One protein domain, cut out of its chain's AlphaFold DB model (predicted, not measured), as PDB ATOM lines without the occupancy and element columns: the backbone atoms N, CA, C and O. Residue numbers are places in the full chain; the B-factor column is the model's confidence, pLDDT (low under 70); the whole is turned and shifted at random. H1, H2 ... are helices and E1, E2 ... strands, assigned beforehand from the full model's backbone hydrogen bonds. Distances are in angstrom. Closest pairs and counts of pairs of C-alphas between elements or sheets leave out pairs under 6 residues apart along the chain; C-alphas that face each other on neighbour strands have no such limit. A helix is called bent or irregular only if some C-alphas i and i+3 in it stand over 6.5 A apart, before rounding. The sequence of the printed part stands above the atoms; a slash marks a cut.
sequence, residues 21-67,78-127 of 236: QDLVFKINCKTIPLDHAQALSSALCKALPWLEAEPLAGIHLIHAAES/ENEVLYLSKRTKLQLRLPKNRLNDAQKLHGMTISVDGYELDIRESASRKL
ATOM      1  N   GLN A  21       8.662 -38.453  53.146       97.88
ATOM      2  CA  GLN A  21       9.638 -39.423  52.665       97.88
ATOM      3  C   GLN A  21      11.039 -38.825  52.676       97.88
ATOM      4  O   GLN A  21      11.220 -37.610  52.576       97.88
ATOM      5  N   ASP A  22      12.031 -39.702  52.746       98.31
ATOM      6  CA  ASP A  22      13.421 -39.329  52.535       98.31
ATOM      7  C   ASP A  22      13.748 -39.484  51.043       98.31
ATOM      8  O   ASP A  22      13.659 -40.576  50.474       98.31
ATOM      9  N   LEU A  23      14.119 -38.381  50.396       98.31
ATOM     10  CA  LEU A  23      14.626 -38.343  49.032       98.31
ATOM     11  C   LEU A  23      16.154 -38.389  49.064       98.31
ATOM     12  O   LEU A  23      16.812 -37.454  49.523       98.31
ATOM     13  N   VAL A  24      16.719 -39.499  48.593       98.31
ATOM     14  CA  VAL A  24      18.148 -39.800  48.720       98.31
ATOM     15  C   VAL A  24      18.824 -39.689  47.361       98.31
ATOM     16  O   VAL A  24      18.630 -40.550  46.502       98.31
ATOM     17  N   PHE A  25      19.649 -38.666  47.182       98.44
ATOM     18  CA  PHE A  25      20.435 -38.422  45.978       98.44
ATOM     19  C   PHE A  25      21.801 -39.101  46.059       98.44
ATOM     20  O   PHE A  25      22.518 -39.021  47.066       98.44
ATOM     21  N   LYS A  26      22.218 -39.731  44.959       97.88
ATOM     22  CA  LYS A  26      23.641 -39.973  44.726       97.88
ATOM     23  C   LYS A  26      24.340 -38.626  44.538       97.88
ATOM     24  O   LYS A  26      23.760 -37.701  43.983       97.88
ATOM     25  N   ILE A  27      25.579 -38.533  45.006       97.12
ATOM     26  CA  ILE A  27      26.396 -37.332  44.857       97.12
ATOM     27  C   ILE A  27      27.782 -37.708  44.346       97.12
ATOM     28  O   ILE A  27      28.295 -38.772  44.705       97.12
ATOM     29  N   ASN A  28      28.383 -36.828  43.547       96.00
ATOM     30  CA  ASN A  28      29.815 -36.863  43.272       96.00
ATOM     31  C   ASN A  28      30.444 -35.629  43.910       96.00
ATOM     32  O   ASN A  28      30.224 -34.502  43.483       96.00
ATOM     33  N   CYS A  29      31.205 -35.860  44.969       92.25
ATOM     34  CA  CYS A  29      31.919 -34.835  45.707       92.25
ATOM     35  C   CYS A  29      33.093 -35.532  46.397       92.25
ATOM     36  O   CYS A  29      32.910 -36.606  46.975       92.25
ATOM     37  N   LYS A  30      34.307 -34.988  46.274       90.38
ATOM     38  CA  LYS A  30      35.499 -35.580  46.906       90.38
ATOM     39  C   LYS A  30      35.611 -35.159  48.364       90.38
ATOM     40  O   LYS A  30      35.902 -35.988  49.223       90.38
ATOM     41  N   THR A  31      35.385 -33.877  48.612       92.25
ATOM     42  CA  THR A  31      35.567 -33.232  49.906       92.25
ATOM     43  C   THR A  31      34.498 -32.180  50.125       92.25
ATOM     44  O   THR A  31      34.141 -31.471  49.189       92.25
ATOM     45  N   ILE A  32      34.040 -32.055  51.362       93.12
ATOM     46  CA  ILE A  32      33.104 -31.019  51.813       93.12
ATOM     47  C   ILE A  32      33.621 -30.457  53.145       93.12
ATOM     48  O   ILE A  32      34.258 -31.222  53.875       93.12
ATOM     49  N   PRO A  33      33.386 -29.183  53.505       91.69
ATOM     50  CA  PRO A  33      33.811 -28.665  54.804       91.69
ATOM     51  C   PRO A  33      33.258 -29.495  55.965       91.69
ATOM     52  O   PRO A  33      32.159 -30.053  55.882       91.69
ATOM     53  N   LEU A  34      33.998 -29.572  57.067       88.31
ATOM     54  CA  LEU A  34      33.561 -30.289  58.260       88.31
ATOM     55  C   LEU A  34      32.274 -29.690  58.835       88.31
ATOM     56  O   LEU A  34      31.319 -30.421  59.101       88.31
ATOM     57  N   ASP A  35      32.235 -28.364  58.963       89.81
ATOM     58  CA  ASP A  35      31.066 -27.606  59.405       89.81
ATOM     59  C   ASP A  35      30.342 -26.960  58.214       89.81
ATOM     60  O   ASP A  35      30.317 -25.749  58.028       89.81
ATOM     61  N   HIS A  36      29.770 -27.802  57.352       93.81
ATOM     62  CA  HIS A  36      29.092 -27.370  56.125       93.81
ATOM     63  C   HIS A  36      27.594 -27.090  56.310       93.81
ATOM     64  O   HIS A  36      26.903 -26.856  55.319       93.81
ATOM     65  N   ALA A  37      27.056 -27.142  57.531       94.50
ATOM     66  CA  ALA A  37      25.610 -27.109  57.764       94.50
ATOM     67  C   ALA A  37      24.942 -25.846  57.189       94.50
ATOM     68  O   ALA A  37      23.977 -25.942  56.430       94.50
ATOM     69  N   GLN A  38      25.504 -24.667  57.480       95.44
ATOM     70  CA  GLN A  38      25.022 -23.397  56.935       95.44
ATOM     71  C   GLN A  38      25.188 -23.334  55.411       95.44
ATOM     72  O   GLN A  38      24.240 -22.998  54.706       95.44
ATOM     73  N   ALA A  39      26.380 -23.653  54.900       96.00
ATOM     74  CA  ALA A  39      26.695 -23.539  53.478       96.00
ATOM     75  C   ALA A  39      25.842 -24.485  52.617       96.00
ATOM     76  O   ALA A  39      25.331 -24.081  51.574       96.00
ATOM     77  N   LEU A  40      25.632 -25.722  53.082       97.69
ATOM     78  CA  LEU A  40      24.785 -26.709  52.420       97.69
ATOM     79  C   LEU A  40      23.321 -26.257  52.413       97.69
ATOM     80  O   LEU A  40      22.685 -26.302  51.360       97.69
ATOM     81  N   SER A  41      22.808 -25.779  53.554       97.81
ATOM     82  CA  SER A  41      21.452 -25.226  53.637       97.81
ATOM     83  C   SER A  41      21.270 -24.069  52.659       97.81
ATOM     84  O   SER A  41      20.336 -24.090  51.863       97.81
ATOM     85  N   SER A  42      22.174 -23.085  52.666       97.44
ATOM     86  CA  SER A  42      22.094 -21.921  51.775       97.44
ATOM     87  C   SER A  42      22.132 -22.321  50.296       97.44
ATOM     88  O   SER A  42      21.350 -21.808  49.494       97.44
ATOM     89  N   ALA A  43      23.015 -23.250  49.920       98.19
ATOM     90  CA  ALA A  43      23.134 -23.721  48.543       98.19
ATOM     91  C   ALA A  43      21.866 -24.453  48.070       98.19
ATOM     92  O   ALA A  43      21.400 -24.226  46.951       98.19
ATOM     93  N   LEU A  44      21.273 -25.285  48.932       98.50
ATOM     94  CA  LEU A  44      20.037 -26.003  48.628       98.50
ATOM     95  C   LEU A  44      18.821 -25.076  48.592       98.50
ATOM     96  O   LEU A  44      18.032 -25.190  47.659       98.50
ATOM     97  N   CYS A  45      18.691 -24.125  49.520       98.00
ATOM     98  CA  CYS A  45      17.625 -23.117  49.482       98.00
ATOM     99  C   CYS A  45      17.736 -22.228  48.237       98.00
ATOM    100  O   CYS A  45      16.727 -21.893  47.627       98.00
ATOM    101  N   LYS A  46      18.950 -21.907  47.777       97.81
ATOM    102  CA  LYS A  46      19.135 -21.192  46.506       97.81
ATOM    103  C   LYS A  46      18.635 -22.006  45.305       97.81
ATOM    104  O   LYS A  46      18.042 -21.437  44.393       97.81
ATOM    105  N   ALA A  47      18.882 -23.317  45.290       98.00
ATOM    106  CA  ALA A  47      18.433 -24.206  44.216       98.00
ATOM    107  C   ALA A  47      16.926 -24.522  44.292       98.00
ATOM    108  O   ALA A  47      16.266 -24.673  43.264       98.00
ATOM    109  N   LEU A  48      16.377 -24.601  45.505       97.81
ATOM    110  CA  LEU A  48      14.980 -24.902  45.805       97.81
ATOM    111  C   LEU A  48      14.425 -23.873  46.813       97.81
ATOM    112  O   LEU A  48      14.283 -24.195  47.993       97.81
ATOM    113  N   PRO A  49      14.057 -22.653  46.373       97.00
ATOM    114  CA  PRO A  49      13.636 -21.574  47.280       97.00
ATOM    115  C   PRO A  49      12.445 -21.916  48.181       97.00
ATOM    116  O   PRO A  49      12.306 -21.377  49.272       97.00
ATOM    117  N   TRP A  50      11.594 -22.850  47.755       97.31
ATOM    118  CA  TRP A  50      10.447 -23.306  48.540       97.31
ATOM    119  C   TRP A  50      10.837 -24.077  49.812       97.31
ATOM    120  O   TRP A  50       9.982 -24.227  50.683       97.31
ATOM    121  N   LEU A  51      12.086 -24.552  49.952       97.38
ATOM    122  CA  LEU A  51      12.542 -25.283  51.143       97.38
ATOM    123  C   LEU A  51      12.358 -24.474  52.431       97.38
ATOM    124  O   LEU A  51      11.987 -25.043  53.451       97.38
ATOM    125  N   GLU A  52      12.580 -23.158  52.383       95.31
ATOM    126  CA  GLU A  52      12.463 -22.277  53.554       95.31
ATOM    127  C   GLU A  52      11.022 -22.143  54.057       95.31
ATOM    128  O   GLU A  52      10.794 -21.948  55.250       95.31
ATOM    129  N   ALA A  53      10.052 -22.267  53.151       95.88
ATOM    130  CA  ALA A  53       8.632 -22.134  53.451       95.88
ATOM    131  C   ALA A  53       7.947 -23.478  53.746       95.88
ATOM    132  O   ALA A  53       6.766 -23.483  54.087       95.88
ATOM    133  N   GLU A  54       8.648 -24.606  53.595       97.25
ATOM    134  CA  GLU A  54       8.094 -25.948  53.776       97.25
ATOM    135  C   GLU A  54       8.417 -26.486  55.184       97.25
ATOM    136  O   GLU A  54       9.542 -26.926  55.428       97.25
ATOM    137  N   PRO A  55       7.459 -26.511  56.135       94.62
ATOM    138  CA  PRO A  55       7.747 -26.803  57.545       94.62
ATOM    139  C   PRO A  55       8.292 -28.213  57.791       94.62
ATOM    140  O   PRO A  55       9.038 -28.452  58.741       94.62
ATOM    141  N   LEU A  56       7.908 -29.158  56.931       96.06
ATOM    142  CA  LEU A  56       8.335 -30.551  57.020       96.06
ATOM    143  C   LEU A  56       9.585 -30.845  56.180       96.06
ATOM    144  O   LEU A  56      10.052 -31.989  56.170       96.06
ATOM    145  N   ALA A  57      10.168 -29.841  55.520       97.81
ATOM    146  CA  ALA A  57      11.452 -30.002  54.861       97.81
ATOM    147  C   ALA A  57      12.583 -30.165  55.892       97.81
ATOM    148  O   ALA A  57      12.613 -29.536  56.952       97.81
ATOM    149  N   GLY A  58      13.524 -31.050  55.593       98.06
ATOM    150  CA  GLY A  58      14.713 -31.277  56.401       98.06
ATOM    151  C   GLY A  58      15.894 -31.665  55.530       98.06
ATOM    152  O   GLY A  58      15.738 -32.413  54.566       98.06
ATOM    153  N   ILE A  59      17.077 -31.171  55.872       98.31
ATOM    154  CA  ILE A  59      18.321 -31.459  55.157       98.31
ATOM    155  C   ILE A  59      19.190 -32.297  56.083       98.31
ATOM    156  O   ILE A  59      19.647 -31.806  57.109       98.31
ATOM    157  N   HIS A  60      19.437 -33.560  55.747       97.69
ATOM    158  CA  HIS A  60      20.392 -34.358  56.509       97.69
ATOM    159  C   HIS A  60      21.817 -33.948  56.130       97.69
ATOM    160  O   HIS A  60      22.164 -33.923  54.946       97.69
ATOM    161  N   LEU A  61      22.646 -33.656  57.137       95.56
ATOM    162  CA  LEU A  61      24.055 -33.337  56.916       95.56
ATOM    163  C   LEU A  61      24.809 -34.528  56.323       95.56
ATOM    164  O   LEU A  61      24.480 -35.698  56.548       95.56
ATOM    165  N   ILE A  62      25.853 -34.211  55.565       94.25
ATOM    166  CA  ILE A  62      26.674 -35.201  54.886       94.25
ATOM    167  C   ILE A  62      27.767 -35.658  55.846       94.25
ATOM    168  O   ILE A  62      28.655 -34.899  56.224       94.25
ATOM    169  N   HIS A  63      27.728 -36.929  56.232       87.81
ATOM    170  CA  HIS A  63      28.727 -37.507  57.123       87.81
ATOM    171  C   HIS A  63      29.675 -38.443  56.372       87.81
ATOM    172  O   HIS A  63      29.264 -39.222  55.507       87.81
ATOM    173  N   ALA A  64      30.955 -38.373  56.730       78.19
ATOM    174  CA  ALA A  64      31.942 -39.397  56.415       78.19
ATOM    175  C   ALA A  64      32.055 -40.390  57.584       78.19
ATOM    176  O   ALA A  64      31.426 -40.215  58.629       78.19
ATOM    177  N   ALA A  65      32.846 -41.450  57.409       64.38
ATOM    178  CA  ALA A  65      33.158 -42.353  58.510       64.38
ATOM    179  C   ALA A  65      33.873 -41.572  59.629       64.38
ATOM    180  O   ALA A  65      34.890 -40.936  59.377       64.38
ATOM    181  N   GLU A  66      33.329 -41.612  60.849       50.56
ATOM    182  CA  GLU A  66      33.854 -40.845  61.991       50.56
ATOM    183  C   GLU A  66      35.193 -41.368  62.518       50.56
ATOM    184  O   GLU A  66      35.942 -40.615  63.129       50.56
ATOM    185  N   SER A  67      35.494 -42.648  62.294       43.69
ATOM    186  CA  SER A  67      36.762 -43.270  62.665       43.69
ATOM    187  C   SER A  67      36.908 -44.606  61.937       43.69
ATOM    188  O   SER A  67      36.245 -45.590  62.267       43.69
ATOM    189  N   GLU A  78      38.458 -25.377  61.866       57.75
ATOM    190  CA  GLU A  78      38.578 -24.303  60.871       57.75
ATOM    191  C   GLU A  78      39.377 -24.789  59.655       57.75
ATOM    192  O   GLU A  78      40.532 -25.181  59.774       57.75
ATOM    193  N   ASN A  79      38.744 -24.759  58.477       63.78
ATOM    194  CA  ASN A  79      39.258 -25.272  57.197       63.78
ATOM    195  C   ASN A  79      39.444 -26.796  57.113       63.78
ATOM    196  O   ASN A  79      40.069 -27.292  56.172       63.78
ATOM    197  N   GLU A  80      38.873 -27.559  58.043       80.12
ATOM    198  CA  GLU A  80      38.848 -29.013  57.915       80.12
ATOM    199  C   GLU A  80      37.805 -29.469  56.901       80.12
ATOM    200  O   GLU A  80      36.707 -28.917  56.800       80.12
ATOM    201  N   VAL A  81      38.137 -30.534  56.175       86.44
ATOM    202  CA  VAL A  81      37.252 -31.157  55.194       86.44
ATOM    203  C   VAL A  81      37.005 -32.622  55.519       86.44
ATOM    204  O   VAL A  81      37.875 -33.345  56.003       86.44
ATOM    205  N   LEU A  82      35.808 -33.084  55.189       86.94
ATOM    206  CA  LEU A  82      35.433 -34.486  55.175       86.94
ATOM    207  C   LEU A  82      35.723 -35.076  53.800       86.94
ATOM    208  O   LEU A  82      35.176 -34.612  52.802       86.94
ATOM    209  N   TYR A  83      36.510 -36.150  53.752       89.56
ATOM    210  CA  TYR A  83      36.683 -36.949  52.540       89.56
ATOM    211  C   TYR A  83      35.508 -37.908  52.371       89.56
ATOM    212  O   TYR A  83      35.226 -38.745  53.235       89.56
ATOM    213  N   LEU A  84      34.809 -37.788  51.246       90.25
ATOM    214  CA  LEU A  84      33.582 -38.533  51.004       90.25
ATOM    215  C   LEU A  84      33.855 -39.801  50.199       90.25
ATOM    216  O   LEU A  84      34.613 -39.827  49.230       90.25
ATOM    217  N   SER A  85      33.183 -40.882  50.591       89.69
ATOM    218  CA  SER A  85      33.184 -42.117  49.810       89.69
ATOM    219  C   SER A  85      32.166 -42.026  48.670       89.69
ATOM    220  O   SER A  85      31.163 -41.322  48.769       89.69
ATOM    221  N   LYS A  86      32.311 -42.868  47.638       88.06
ATOM    222  CA  LYS A  86      31.290 -43.019  46.577       88.06
ATOM    223  C   LYS A  86      29.908 -43.463  47.100       88.06
ATOM    224  O   LYS A  86      28.904 -43.387  46.388       88.06
ATOM    225  N   ARG A  87      29.840 -43.984  48.333       89.56
ATOM    226  CA  ARG A  87      28.591 -44.432  48.967       89.56
ATOM    227  C   ARG A  87      27.853 -43.302  49.671       89.56
ATOM    228  O   ARG A  87      26.668 -43.473  49.933       89.56
ATOM    229  N   THR A  88      28.517 -42.180  49.936       93.88
ATOM    230  CA  THR A  88      27.903 -41.011  50.560       93.88
ATOM    231  C   THR A  88      26.747 -40.497  49.690       93.88
ATOM    232  O   THR A  88      26.762 -40.634  48.459       93.88
ATOM    233  N   LYS A  89      25.698 -39.996  50.344       95.81
ATOM    234  CA  LYS A  89      24.460 -39.515  49.727       95.81
ATOM    235  C   LYS A  89      24.078 -38.169  50.323       95.81
ATOM    236  O   LYS A  89      24.376 -37.916  51.486       95.81
ATOM    237  N   LEU A  90      23.389 -37.360  49.527       97.81
ATOM    238  CA  LEU A  90      22.615 -36.229  50.023       97.81
ATOM    239  C   LEU A  90      21.197 -36.731  50.299       97.81
ATOM    240  O   LEU A  90      20.615 -37.411  49.455       97.81
ATOM    241  N   GLN A  91      20.643 -36.416  51.465       98.19
ATOM    242  CA  GLN A  91      19.303 -36.849  51.847       98.19
ATOM    243  C   GLN A  91      18.464 -35.653  52.291       98.19
ATOM    244  O   GLN A  91      18.866 -34.893  53.171       98.19
ATOM    245  N   LEU A  92      17.278 -35.528  51.698       98.56
ATOM    246  CA  LEU A  92      16.275 -34.530  52.055       98.56
ATOM    247  C   LEU A  92      15.036 -35.238  52.599       98.56
ATOM    248  O   LEU A  92      14.521 -36.140  51.945       98.56
ATOM    249  N   ARG A  93      14.537 -34.821  53.759       98.50
ATOM    250  CA  ARG A  93      13.235 -35.253  54.273       98.50
ATOM    251  C   ARG A  93      12.176 -34.281  53.796       98.50
ATOM    252  O   ARG A  93      12.293 -33.097  54.090       98.50
ATOM    253  N   LEU A  94      11.181 -34.757  53.058       98.38
ATOM    254  CA  LEU A  94      10.229 -33.898  52.359       98.38
ATOM    255  C   LEU A  94       8.812 -34.480  52.383       98.38
ATOM    256  O   LEU A  94       8.650 -35.701  52.295       98.38
ATOM    257  N   PRO A  95       7.779 -33.625  52.406       98.12
ATOM    258  CA  PRO A  95       6.429 -34.019  52.039       98.12
ATOM    259  C   PRO A  95       6.353 -34.628  50.637       98.12
ATOM    260  O   PRO A  95       7.053 -34.201  49.714       98.12
ATOM    261  N   LYS A  96       5.459 -35.600  50.449       97.44
ATOM    262  CA  LYS A  96       5.289 -36.336  49.188       97.44
ATOM    263  C   LYS A  96       5.028 -35.421  47.993       97.44
ATOM    264  O   LYS A  96       5.569 -35.647  46.914       97.44
ATOM    265  N   ASN A  97       4.233 -34.368  48.187       97.25
ATOM    266  CA  ASN A  97       3.911 -33.383  47.150       97.25
ATOM    267  C   ASN A  97       5.134 -32.565  46.682       97.25
ATOM    268  O   ASN A  97       5.101 -32.037  45.576       97.25
ATOM    269  N   ARG A  98       6.215 -32.496  47.471       98.00
ATOM    270  CA  ARG A  98       7.461 -31.783  47.132       98.00
ATOM    271  C   ARG A  98       8.530 -32.657  46.485       98.00
ATOM    272  O   ARG A  98       9.546 -32.134  46.032       98.00
ATOM    273  N   LEU A  99       8.326 -33.973  46.408       97.50
ATOM    274  CA  LEU A  99       9.333 -34.883  45.856       97.50
ATOM    275  C   LEU A  99       9.660 -34.554  44.396       97.50
ATOM    276  O   LEU A  99      10.834 -34.504  44.040       97.50
ATOM    277  N   ASN A 100       8.645 -34.268  43.573       97.25
ATOM    278  CA  ASN A 100       8.843 -33.892  42.168       97.25
ATOM    279  C   ASN A 100       9.548 -32.537  42.024       97.25
ATOM    280  O   ASN A 100      10.408 -32.388  41.161       97.25
ATOM    281  N   ASP A 101       9.238 -31.569  42.888       97.62
ATOM    282  CA  ASP A 101       9.926 -30.276  42.890       97.62
ATOM    283  C   ASP A 101      11.410 -30.429  43.231       97.62
ATOM    284  O   ASP A 101      12.259 -29.799  42.598       97.62
ATOM    285  N   ALA A 102      11.736 -31.301  44.187       97.88
ATOM    286  CA  ALA A 102      13.111 -31.579  44.580       97.88
ATOM    287  C   ALA A 102      13.910 -32.347  43.513       97.88
ATOM    288  O   ALA A 102      15.138 -32.238  43.494       97.88
ATOM    289  N   GLN A 103      13.259 -33.057  42.579       97.31
ATOM    290  CA  GLN A 103      13.956 -33.708  41.456       97.31
ATOM    291  C   GLN A 103      14.696 -32.719  40.552       97.31
ATOM    292  O   GLN A 103      15.621 -33.128  39.857       97.31
ATOM    293  N   LYS A 104      14.362 -31.420  40.597       96.75
ATOM    294  CA  LYS A 104      15.100 -30.366  39.879       96.75
ATOM    295  C   LYS A 104      16.582 -30.306  40.262       96.75
ATOM    296  O   LYS A 104      17.374 -29.821  39.468       96.75
ATOM    297  N   LEU A 105      16.958 -30.831  41.433       98.00
ATOM    298  CA  LEU A 105      18.358 -30.961  41.840       98.00
ATOM    299  C   LEU A 105      19.142 -31.977  41.001       98.00
ATOM    300  O   LEU A 105      20.366 -31.899  40.947       98.00
ATOM    301  N   HIS A 106      18.479 -32.946  40.365       98.00
ATOM    302  CA  HIS A 106      19.161 -33.946  39.555       98.00
ATOM    303  C   HIS A 106      19.946 -33.290  38.410       98.00
ATOM    304  O   HIS A 106      19.386 -32.558  37.598       98.00
ATOM    305  N   GLY A 107      21.244 -33.585  38.330       98.06
ATOM    306  CA  GLY A 107      22.138 -33.027  37.318       98.06
ATOM    307  C   GLY A 107      22.684 -31.637  37.656       98.06
ATOM    308  O   GLY A 107      23.522 -31.140  36.909       98.06
ATOM    309  N   MET A 108      22.263 -31.022  38.765       98.31
ATOM    310  CA  MET A 108      22.837 -29.760  39.231       98.31
ATOM    311  C   MET A 108      24.175 -29.984  39.938       98.31
ATOM    312  O   MET A 108      24.361 -30.967  40.656       98.31
ATOM    313  N   THR A 109      25.059 -28.999  39.816       98.38
ATOM    314  CA  THR A 109      26.241 -28.848  40.666       98.38
ATOM    315  C   THR A 109      26.025 -27.634  41.556       98.38
ATOM    316  O   THR A 109      25.789 -26.530  41.063       98.38
ATOM    317  N   ILE A 110      26.068 -27.836  42.872       98.06
ATOM    318  CA  ILE A 110      25.972 -26.751  43.856       98.06
ATOM    319  C   ILE A 110      27.340 -26.498  44.490       98.06
ATOM    320  O   ILE A 110      28.142 -27.418  44.631       98.06
ATOM    321  N   SER A 111      27.599 -25.254  44.892       97.19
ATOM    322  CA  SER A 111      28.805 -24.892  45.642       97.19
ATOM    323  C   SER A 111      28.483 -24.818  47.132       97.19
ATOM    324  O   SER A 111      27.612 -24.049  47.541       97.19
ATOM    325  N   VAL A 112      29.184 -25.616  47.935       96.38
ATOM    326  CA  VAL A 112      29.107 -25.628  49.398       96.38
ATOM    327  C   VAL A 112      30.422 -25.072  49.933       96.38
ATOM    328  O   VAL A 112      31.408 -25.794  50.008       96.38
ATOM    329  N   ASP A 113      30.438 -23.776  50.252       92.88
ATOM    330  CA  ASP A 113      31.634 -23.056  50.726       92.88
ATOM    331  C   ASP A 113      32.849 -23.208  49.786       92.88
ATOM    332  O   ASP A 113      33.963 -23.521  50.193       92.88
ATOM    333  N   GLY A 114      32.610 -23.082  48.477       93.00
ATOM    334  CA  GLY A 114      33.642 -23.254  47.450       93.00
ATOM    335  C   GLY A 114      33.875 -24.701  47.002       93.00
ATOM    336  O   GLY A 114      34.540 -24.909  45.989       93.00
ATOM    337  N   TYR A 115      33.283 -25.698  47.665       94.56
ATOM    338  CA  TYR A 115      33.382 -27.103  47.262       94.56
ATOM    339  C   TYR A 115      32.220 -27.503  46.355       94.56
ATOM    340  O   TYR A 115      31.051 -27.369  46.721       94.56
ATOM    341  N   GLU A 116      32.535 -28.016  45.168       96.44
ATOM    342  CA  GLU A 116      31.527 -28.495  44.223       96.44
ATOM    343  C   GLU A 116      30.926 -29.833  44.667       96.44
ATOM    344  O   GLU A 116      31.626 -30.792  45.020       96.44
ATOM    345  N   LEU A 117      29.598 -29.896  44.625       97.62
ATOM    346  CA  LEU A 117      28.811 -31.085  44.898       97.62
ATOM    347  C   LEU A 117      27.866 -31.321  43.723       97.62
ATOM    348  O   LEU A 117      26.864 -30.621  43.560       97.62
ATOM    349  N   ASP A 118      28.179 -32.338  42.922       98.12
ATOM    350  CA  ASP A 118      27.300 -32.795  41.852       98.12
ATOM    351  C   ASP A 118      26.190 -33.663  42.429       98.12
ATOM    352  O   ASP A 118      26.455 -34.694  43.063       98.12
ATOM    353  N   ILE A 119      24.947 -33.317  42.126       98.44
ATOM    354  CA  ILE A 119      23.767 -34.068  42.531       98.44
ATOM    355  C   ILE A 119      23.326 -34.962  41.370       98.44
ATOM    356  O   ILE A 119      23.148 -34.524  40.235       98.44
ATOM    357  N   ARG A 120      23.176 -36.257  41.643       98.06
ATOM    358  CA  ARG A 120      22.892 -37.296  40.644       98.06
ATOM    359  C   ARG A 120      21.520 -37.915  40.892       98.06
ATOM    360  O   ARG A 120      20.632 -37.251  41.415       98.06
ATOM    361  N   GLU A 121      21.258 -39.114  40.391       97.44
ATOM    362  CA  GLU A 121      19.944 -39.750  40.500       97.44
ATOM    363  C   GLU A 121      19.516 -39.935  41.961       97.44
ATOM    364  O   GLU A 121      20.349 -40.135  42.854       97.44
ATOM    365  N   SER A 122      18.208 -39.875  42.198       97.88
ATOM    366  CA  SER A 122      17.619 -40.007  43.524       97.88
ATOM    367  C   SER A 122      16.688 -41.208  43.625       97.88
ATOM    368  O   SER A 122      16.219 -41.746  42.622       97.88
ATOM    369  N   ALA A 123      16.421 -41.630  44.856       98.00
ATOM    370  CA  ALA A 123      15.371 -42.588  45.171       98.00
ATOM    371  C   ALA A 123      14.606 -42.109  46.405       98.00
ATOM    372  O   ALA A 123      15.227 -41.713  47.398       98.00
ATOM    373  N   SER A 124      13.275 -42.161  46.355       97.44
ATOM    374  CA  SER A 124      12.442 -41.892  47.523       97.44
ATOM    375  C   SER A 124      12.332 -43.134  48.404       97.44
ATOM    376  O   SER A 124      12.350 -44.275  47.931       97.44
ATOM    377  N   ARG A 125      12.257 -42.916  49.714       96.00
ATOM    378  CA  ARG A 125      12.107 -43.968  50.716       96.00
ATOM    379  C   ARG A 125      11.072 -43.537  51.738       96.00
ATOM    380  O   ARG A 125      11.134 -42.426  52.259       96.00
ATOM    381  N   LYS A 126      10.145 -44.440  52.054       96.25
ATOM    382  CA  LYS A 126       9.282 -44.259  53.222       96.25
ATOM    383  C   LYS A 126      10.135 -44.233  54.488       96.25
ATOM    384  O   LYS A 126      11.202 -44.851  54.543       96.25
ATOM    385  N   LEU A 127       9.629 -43.548  55.506       96.62
ATOM    386  CA  LEU A 127      10.201 -43.619  56.844       96.62
ATOM    387  C   LEU A 127      10.127 -45.057  57.373       96.62
ATOM    388  O   LEU A 127       9.371 -45.894  56.875       96.62
TER     389      LEU A 127
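Overview. This is residues 21 to 67 and 78 to 127 of the 236 residues of an uncharacterized protein of hydrothermal vent metagenome (UniProt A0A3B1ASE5). A single five-stranded antiparallel sheet, E3 - E5 - E1 - E7 - E6, is curled like part of a barrel, and helix H1 lies at its open side, between the edge strands E3 and E6. Helix H3 lies on the same face, over E5 and E1, and the small pair E2 and E4 lies near one end of the long axis, far from H2 and H3. The printed part has 97 residues, with three named helices and seven named strands in the order E1 E2 H1 H2 E3 E4 E5 H3 E6 E7, in the mixed class of helices and strands. It is compact, with a radius of gyration of the C-alphas of 12.8 A, and elongated, with spans of 37 by 23 by 23 A.

Along the chain. E1, residues 21 to 28, begins at C-alpha 21 (9.638, -39.423, 52.665) and measures 22.4 A. E2 is residues 31 to 33, H1 residues 37 to 47 with 15.6 A, H2 residues 49 to 53 and E3 residues 58 to 60. E4 is residues 81 to 83, E5 residues 89 to 95 with 19.0 A, and H3 residues 96 to 105 with 15.9 A. H3 is irregular: C-alphas 97 and 100 are 7.0 A apart. E6 is residues 109 to 112, and E7, residues 115 to 126, measures 30.2 A and ends at C-alpha 126 (9.282, -44.259, 53.222).

Arrangement. In the strongly twisted sheet, E1 has N 24 and O 123 of E7 at 2.9 A, and N 23 and O 92 of E5 at 2.8 A. E3 pairs with E5 through N 58 and O 93, 2.8 A. E7 bends by 69 degrees at residue 121; its residues 115 to 118 pair with E6 in a hairpin, with N 112 and O 115 at 2.8 A. H1 is on the sheet at a height over the sheet of 5.7 A, over none of its strands; H1 and the sheet form two layers, a helix on one face of a sheet, and the closest C-alphas of H1 and E6 are those of Ala 39 and Val 112, 5.2 A apart. H3, on the same face at 8.4 A, runs along E1 at 6 degrees on the local plane. H1 and H3 are close but not clearly touching, Ala 47 to Leu 105 by C-alphas 7.2 A, and about perpendicular at 90 degrees. H1 and H2 only just touch, only at the corner, with 3 pairs of C-alphas within 8 A, the closest Cys 45 and Leu 51 at 5.8 A. E2 and E4 are antiparallel, N 82 and O 32 at 2.8 A. Every O i to N i+4 pair of H1 is within hydrogen-bond range; H2 has 0 of 1 and H3 2 of 6, beside 1 of 2 and 6 of 7 O i to N i+3 pairs.

Size, cuts and confidence. The C-alphas farthest apart are those of Glu 78 and Asn 97, 38.4 A. Residues 68 to 77 are not printed, and C-alphas 67 and 78 are 19.1 A apart across this cut, in the link from E3 to E4. The links printed whole are tight. The mean pLDDT of the printed part is 93.5, and residues 65 to 67 and 78 to 79 are under 70.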